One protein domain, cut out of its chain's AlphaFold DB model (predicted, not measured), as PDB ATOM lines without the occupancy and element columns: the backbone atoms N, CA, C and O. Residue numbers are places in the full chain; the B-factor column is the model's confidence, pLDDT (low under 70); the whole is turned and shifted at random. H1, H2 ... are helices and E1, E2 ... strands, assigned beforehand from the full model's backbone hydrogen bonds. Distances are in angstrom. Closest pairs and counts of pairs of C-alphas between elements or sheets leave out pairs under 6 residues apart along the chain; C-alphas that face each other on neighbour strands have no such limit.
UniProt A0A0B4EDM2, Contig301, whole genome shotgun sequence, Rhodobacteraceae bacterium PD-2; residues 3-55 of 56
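What this domain is: This is residues 3 to 55 of the 56 residues of an uncharacterized protein of Rhodobacteraceae bacterium PD-2 (UniProt A0A0B4EDM2). One long helix, H1, makes a shaft with a small two-stranded hairpin, E1 and E2, at its beginning; past its other end the backbone folds back through residues 42 to 50 to a short helix, H2, which stands free of the shaft. The printed part has 53 residues, in the order E1, E2, H1, H2, and its one sheet, E1 - E2, is antiparallel. The class is mixed, helices and strands. The whole is extended, with a radius of gyration of the C-alphas of 16.0 A, and flat, spanning 44 by 26 by 12 A.

Where its parts are: E1, residues 3 to 6, begins at C-alpha 3 (185.356, 250.977, 264.636) and is 10.0 A long. E2, residues 12 to 16, is 13.9 A long. H1, residues 17 to 41, is 36.7 A long and ends at C-alpha 41 (199.806, 217.733, 280.580). H2, residues 51 to 55, is 6.4 A long and ends at C-alpha 55 (184.448, 237.358, 290.515).

How they stand to each other: E1 and E2 form a hairpin, antiparallel at 156 degrees between their directions. N 5 and O 13 are within hydrogen-bond range at 3.0 A, as are N 13 and O 5 at 2.8 A. The closest C-alphas of E1 and H1 are those of Leu 3 and Phe 17, 5.4 A apart. H2 is apart from E1, E2 and H1. In H1 and H2 every O i to N i+4 pair is within hydrogen-bond range.

The domain as a whole: The two C-alphas farthest apart, those of Ala 12 and Gly 43, are 44.5 A apart. Residues 21 to 28, 38 to 43 and 50 to 55 stand free. The printed part has no cut. The links E1 to E2 and E2 to H1 are tight, and H1 to H2, with 9 residues, is short. The mean pLDDT of the printed part is 96.7, and no printed residue is under 70.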
ATOM      1  N   LEU A   3     183.994 250.597 264.277       97.88
ATOM      2  CA  LEU A   3     185.356 250.977 264.636       97.88
ATOM      3  C   LEU A   3     186.204 251.060 263.369       97.88
ATOM      4  O   LEU A   3     186.371 250.060 262.665       97.88
ATOM      5  N   ARG A   4     186.753 252.250 263.122       98.19
ATOM      6  CA  ARG A   4     187.743 252.506 262.077       98.19
ATOM      7  C   ARG A   4     189.135 252.451 262.692       98.19
ATOM      8  O   ARG A   4     189.378 253.122 263.690       98.19
ATOM      9  N   TYR A   5     190.027 251.656 262.120       96.81
ATOM     10  CA  TYR A   5     191.394 251.487 262.612       96.81
ATOM     11  C   TYR A   5     192.328 251.069 261.476       96.81
ATOM     12  O   TYR A   5     191.868 250.640 260.420       96.81
ATOM     13  N   HIS A   6     193.638 251.164 261.697       97.88
ATOM     14  CA  HIS A   6     194.634 250.509 260.852       97.88
ATOM     15  C   HIS A   6     195.178 249.300 261.606       97.88
ATOM     16  O   HIS A   6     195.472 249.391 262.799       97.88
ATOM     17  N   ASN A   7     195.255 248.148 260.943       94.62
ATOM     18  CA  ASN A   7     195.835 246.954 261.557       94.62
ATOM     19  C   ASN A   7     197.373 247.068 261.654       94.62
ATOM     20  O   ASN A   7     197.971 248.027 261.171       94.62
ATOM     21  N   MET A   8     198.032 246.052 262.219       94.25
ATOM     22  CA  MET A   8     199.500 246.025 262.364       94.25
ATOM     23  C   MET A   8     200.273 246.055 261.033       94.25
ATOM     24  O   MET A   8     201.470 246.308 261.025       94.25
ATOM     25  N   ARG A   9     199.604 245.806 259.902       97.44
ATOM     26  CA  ARG A   9     200.171 245.919 258.551       97.44
ATOM     27  C   ARG A   9     199.873 247.277 257.902       97.44
ATOM     28  O   ARG A   9     200.083 247.433 256.704       97.44
ATOM     29  N   GLY A  10     199.322 248.235 258.650       97.38
ATOM     30  CA  GLY A  10     198.915 249.543 258.136       97.38
ATOM     31  C   GLY A  10     197.689 249.499 257.218       97.38
ATOM     32  O   GLY A  10     197.399 250.482 256.547       97.38
ATOM     33  N   THR A  11     196.952 248.386 257.154       98.06
ATOM     34  CA  THR A  11     195.744 248.290 256.321       98.06
ATOM     35  C   THR A  11     194.558 248.914 257.047       98.06
ATOM     36  O   THR A  11     194.242 248.507 258.169       98.06
ATOM     37  N   ALA A  12     193.886 249.867 256.398       98.00
ATOM     38  CA  ALA A  12     192.660 250.468 256.910       98.00
ATOM     39  C   ALA A  12     191.537 249.423 257.026       98.00
ATOM     40  O   ALA A  12     191.318 248.612 256.125       98.00
ATOM     41  N   ALA A  13     190.808 249.460 258.135       97.56
ATOM     42  CA  ALA A  13     189.681 248.591 258.422       97.56
ATOM     43  C   ALA A  13     188.522 249.398 259.015       97.56
ATOM     44  O   ALA A  13     188.724 250.331 259.788       97.56
ATOM     45  N   ASP A  14     187.299 248.994 258.678       98.19
ATOM     46  CA  ASP A  14     186.069 249.529 259.254       98.19
ATOM     47  C   ASP A  14     185.114 248.365 259.548       98.19
ATOM     48  O   ASP A  14     184.570 247.736 258.632       98.19
ATOM     49  N   LYS A  15     184.965 248.018 260.831       97.81
ATOM     50  CA  LYS A  15     184.270 246.794 261.265       97.81
ATOM     51  C   LYS A  15     183.220 247.073 262.350       97.81
ATOM     52  O   LYS A  15     183.376 248.023 263.121       97.81
ATOM     53  N   PRO A  16     182.151 246.256 262.448       98.25
ATOM     54  CA  PRO A  16     181.200 246.337 263.556       98.25
ATOM     55  C   PRO A  16     181.917 246.142 264.894       98.25
ATOM     56  O   PRO A  16     182.579 245.125 265.095       98.25
ATOM     57  N   PHE A  17     181.778 247.103 265.810       97.75
ATOM     58  CA  PHE A  17     182.530 247.104 267.067       97.75
ATOM     59  C   PHE A  17     182.244 245.860 267.922       97.75
ATOM     60  O   PHE A  17     183.167 245.204 268.391       97.75
ATOM     61  N   PHE A  18     180.972 245.474 268.040       98.06
ATOM     62  CA  PHE A  18     180.576 244.298 268.815       98.06
ATOM     63  C   PHE A  18     181.194 242.997 268.282       98.06
ATOM     64  O   PHE A  18     181.664 242.171 269.057       98.06
ATOM     65  N   GLY A  19     181.282 242.840 266.956       98.00
ATOM     66  CA  GLY A  19     181.933 241.674 266.355       98.00
ATOM     67  C   GLY A  19     183.420 241.578 266.709       98.00
ATOM     68  O   GLY A  19     183.937 240.480 266.893       98.00
ATOM     69  N   LEU A  20     184.103 242.718 266.861       97.19
ATOM     70  CA  LEU A  20     185.498 242.751 267.310       97.19
ATOM     71  C   LEU A  20     185.643 242.356 268.780       97.19
ATOM     72  O   LEU A  20     186.571 241.622 269.105       97.19
ATOM     73  N   LEU A  21     184.729 242.798 269.648       97.56
ATOM     74  CA  LEU A  21     184.729 242.405 271.059       97.56
ATOM     75  C   LEU A  21     184.531 240.895 271.215       97.56
ATOM     76  O   LEU A  21     185.309 240.246 271.910       97.56
ATOM     77  N   VAL A  22     183.546 240.320 270.517       97.88
ATOM     78  CA  VAL A  22     183.305 238.868 270.543       97.88
ATOM     79  C   VAL A  22     184.529 238.106 270.035       97.88
ATOM     80  O   VAL A  22     184.966 237.156 270.680       97.88
ATOM     81  N   HIS A  23     185.121 238.541 268.918       97.19
ATOM     82  CA  HIS A  23     186.347 237.938 268.396       97.19
ATOM     83  C   HIS A  23     187.492 237.981 269.419       97.19
ATOM     84  O   HIS A  23     188.152 236.968 269.624       97.19
ATOM     85  N   PHE A  24     187.702 239.120 270.082       96.94
ATOM     86  CA  PHE A  24     188.768 239.297 271.065       96.94
ATOM     87  C   PHE A  24     188.632 238.331 272.249       96.94
ATOM     88  O   PHE A  24     189.569 237.591 272.548       96.94
ATOM     89  N   PHE A  25     187.454 238.266 272.878       96.50
ATOM     90  CA  PHE A  25     187.233 237.359 274.008       96.50
ATOM     91  C   PHE A  25     187.241 235.883 273.593       96.50
ATOM     92  O   PHE A  25     187.778 235.042 274.314       96.50
ATOM     93  N   ASN A  26     186.716 235.551 272.410       97.38
ATOM     94  CA  ASN A  26     186.790 234.186 271.889       97.38
ATOM     95  C   ASN A  26     188.246 233.754 271.644       97.38
ATOM     96  O   ASN A  26     188.634 232.650 272.026       97.38
ATOM     97  N   HIS A  27     189.069 234.648 271.089       97.69
ATOM     98  CA  HIS A  27     190.489 234.396 270.867       97.69
ATOM     99  C   HIS A  27     191.244 234.161 272.181       97.69
ATOM    100  O   HIS A  27     192.087 233.262 272.255       97.69
ATOM    101  N   GLN A  28     190.927 234.930 273.227       96.81
ATOM    102  CA  GLN A  28     191.490 234.706 274.559       96.81
ATOM    103  C   GLN A  28     191.099 233.340 275.121       96.81
ATOM    104  O   GLN A  28     191.972 232.618 275.593       96.81
ATOM    105  N   THR A  29     189.820 232.955 275.043       96.12
ATOM    106  CA  THR A  29     189.365 231.633 275.507       96.12
ATOM    107  C   THR A  29     190.057 230.499 274.746       96.12
ATOM    108  O   THR A  29     190.467 229.519 275.365       96.12
ATOM    109  N   HIS A  30     190.283 230.652 273.437       97.88
ATOM    110  CA  HIS A  30     191.050 229.687 272.645       97.88
ATOM    111  C   HIS A  30     192.498 229.538 273.142       97.88
ATOM    112  O   HIS A  30     192.945 228.423 273.410       97.88
ATOM    113  N   HIS A  31     193.224 230.647 273.316       97.81
ATOM    114  CA  HIS A  31     194.603 230.604 273.816       97.81
ATOM    115  C   HIS A  31     194.702 230.124 275.265       97.81
ATOM    116  O   HIS A  31     195.614 229.367 275.591       97.81
ATOM    117  N   ARG A  32     193.750 230.500 276.127       97.00
ATOM    118  CA  ARG A  32     193.668 229.974 277.493       97.00
ATOM    119  C   ARG A  32     193.526 228.455 277.466       97.00
ATOM    120  O   ARG A  32     194.292 227.794 278.148       97.00
ATOM    121  N   GLY A  33     192.649 227.912 276.616       96.75
ATOM    122  CA  GLY A  33     192.502 226.464 276.437       96.75
ATOM    123  C   GLY A  33     193.788 225.761 275.983       96.75
ATOM    124  O   GLY A  33     194.083 224.660 276.444       96.75
ATOM    125  N   GLN A  34     194.592 226.398 275.126       98.50
ATOM    126  CA  GLN A  34     195.907 225.865 274.737       98.50
ATOM    127  C   GLN A  34     196.866 225.805 275.934       98.50
ATOM    128  O   GLN A  34     197.498 224.777 276.166       98.50
ATOM    129  N   VAL A  35     196.956 226.891 276.707       98.25
ATOM    130  CA  VAL A  35     197.848 226.974 277.872       98.25
ATOM    131  C   VAL A  35     197.408 226.019 278.978       98.25
ATOM    132  O   VAL A  35     198.247 225.294 279.508       98.25
ATOM    133  N   THR A  36     196.114 225.969 279.305       98.12
ATOM    134  CA  THR A  36     195.607 225.070 280.352       98.12
ATOM    135  C   THR A  36     195.838 223.612 279.980       98.12
ATOM    136  O   THR A  36     196.299 222.850 280.819       98.12
ATOM    137  N   THR A  37     195.648 223.243 278.707       98.12
ATOM    138  CA  THR A  37     195.974 221.896 278.214       98.12
ATOM    139  C   THR A  37     197.443 221.546 278.465       98.12
ATOM    140  O   THR A  37     197.731 220.481 279.007       98.12
ATOM    141  N   LEU A  38     198.373 222.438 278.106       98.69
ATOM    142  CA  LEU A  38     199.810 222.210 278.295       98.69
ATOM    143  C   LEU A  38     200.197 222.112 279.779       98.69
ATOM    144  O   LEU A  38     200.989 221.247 280.149       98.69
ATOM    145  N   LEU A  39     199.626 222.962 280.636       98.69
ATOM    146  CA  LEU A  39     199.872 222.928 282.081       98.69
ATOM    147  C   LEU A  39     199.324 221.647 282.722       98.69
ATOM    148  O   LEU A  39     200.039 221.002 283.488       98.69
ATOM    149  N   THR A  40     198.115 221.220 282.349       98.12
ATOM    150  CA  THR A  40     197.551 219.940 282.796       98.12
ATOM    151  C   THR A  40     198.406 218.760 282.333       98.12
ATOM    152  O   THR A  40     198.678 217.858 283.123       98.12
ATOM    153  N   GLN A  41     198.891 218.766 281.086       98.50
ATOM    154  CA  GLN A  41     199.806 217.733 280.580       98.50
ATOM    155  C   GLN A  41     201.134 217.683 281.348       98.50
ATOM    156  O   GLN A  41     201.723 216.611 281.475       98.50
ATOM    157  N   ALA A  42     201.589 218.816 281.889       98.62
ATOM    158  CA  ALA A  42     202.761 218.902 282.759       98.62
ATOM    159  C   ALA A  42     202.475 218.523 284.228       98.62
ATOM    160  O   ALA A  42     203.378 218.587 285.062       98.62
ATOM    161  N   GLY A  43     201.246 218.115 284.561       98.31
ATOM    162  CA  GLY A  43     200.849 217.722 285.914       98.31
ATOM    163  C   GLY A  43     200.541 218.895 286.847       98.31
ATOM    164  O   GLY A  43     200.464 218.696 288.059       98.31
ATOM    165  N   HIS A  44     200.367 220.106 286.311       98.38
ATOM    166  CA  HIS A  44     199.959 221.266 287.098       98.38
ATOM    167  C   HIS A  44     198.434 221.376 287.172       98.38
ATOM    168  O   HIS A  44     197.740 221.284 286.156       98.38
ATOM    169  N   ASP A  45     197.928 221.629 288.379       96.69
ATOM    170  CA  ASP A  45     196.560 222.096 288.576       96.69
ATOM    171  C   ASP A  45     196.478 223.582 288.207       96.69
ATOM    172  O   ASP A  45     197.266 224.401 288.686       96.69
ATOM    173  N   VAL A  46     195.550 223.914 287.315       95.56
ATOM    174  CA  VAL A  46     195.355 225.276 286.800       95.56
ATOM    175  C   VAL A  46     194.279 226.019 287.602       95.56
ATOM    176  O   VAL A  46     194.205 227.245 287.518       95.56
ATOM    177  N   GLY A  47     193.485 225.304 288.408       94.50
ATOM    178  CA  GLY A  47     192.336 225.862 289.113       94.50
ATOM    179  C   GLY A  47     191.182 226.241 288.180       94.50
ATOM    180  O   GLY A  47     191.171 225.906 286.992       94.50
ATOM    181  N   ASP A  48     190.186 226.937 288.735       93.69
ATOM    182  CA  ASP A  48     189.041 227.403 287.956       93.69
ATOM    183  C   ASP A  48     189.435 228.562 287.029       93.69
ATOM    184  O   ASP A  48     190.207 229.456 287.380       93.69
ATOM    185  N   THR A  49     188.895 228.529 285.814       93.25
ATOM    186  CA  THR A  49     189.066 229.593 284.816       93.25
ATOM    187  C   THR A  49     187.736 230.173 284.348       93.25
ATOM    188  O   THR A  49     187.731 231.013 283.439       93.25
ATOM    189  N   ASP A  50     186.619 229.724 284.932       91.44
ATOM    190  CA  ASP A  50     185.319 230.351 284.752       91.44
ATOM    191  C   ASP A  50     185.343 231.759 285.353       91.44
ATOM    192  O   ASP A  50     185.845 231.986 286.452       91.44
ATOM    193  N   LEU A  51     184.824 232.729 284.605       89.44
ATOM    194  CA  LEU A  51     184.833 234.113 285.053       89.44
ATOM    195  C   LEU A  51     183.974 234.301 286.305       89.44
ATOM    196  O   LEU A  51     184.386 235.061 287.171       89.44
ATOM    197  N   LEU A  52     182.820 233.631 286.399       92.94
ATOM    198  CA  LEU A  52     181.918 233.765 287.545       92.94
ATOM    199  C   LEU A  52     182.597 233.270 288.820       92.94
ATOM    200  O   LEU A  52     182.666 234.010 289.790       92.94
ATOM    201  N   ALA A  53     183.252 232.110 288.758       92.31
ATOM    202  CA  ALA A  53     184.008 231.568 289.884       92.31
ATOM    203  C   ALA A  53     185.154 232.477 290.374       92.31
ATOM    204  O   ALA A  53     185.601 232.339 291.509       92.31
ATOM    205  N   LEU A  54     185.656 233.385 289.525       90.94
ATOM    206  CA  LEU A  54     186.741 234.313 289.861       90.94
ATOM    207  C   LEU A  54     186.264 235.683 290.363       90.94
ATOM    208  O   LEU A  54     187.088 236.440 290.883       90.94
ATOM    209  N   ILE A  55     184.998 236.042 290.143       92.69
ATOM    210  CA  ILE A  55     184.448 237.358 290.515       92.69
ATOM    211  C   ILE A  55     183.329 237.291 291.555       92.69
ATOM    212  O   ILE A  55     182.932 238.348 292.050       92.69
TER     213      ILE A  55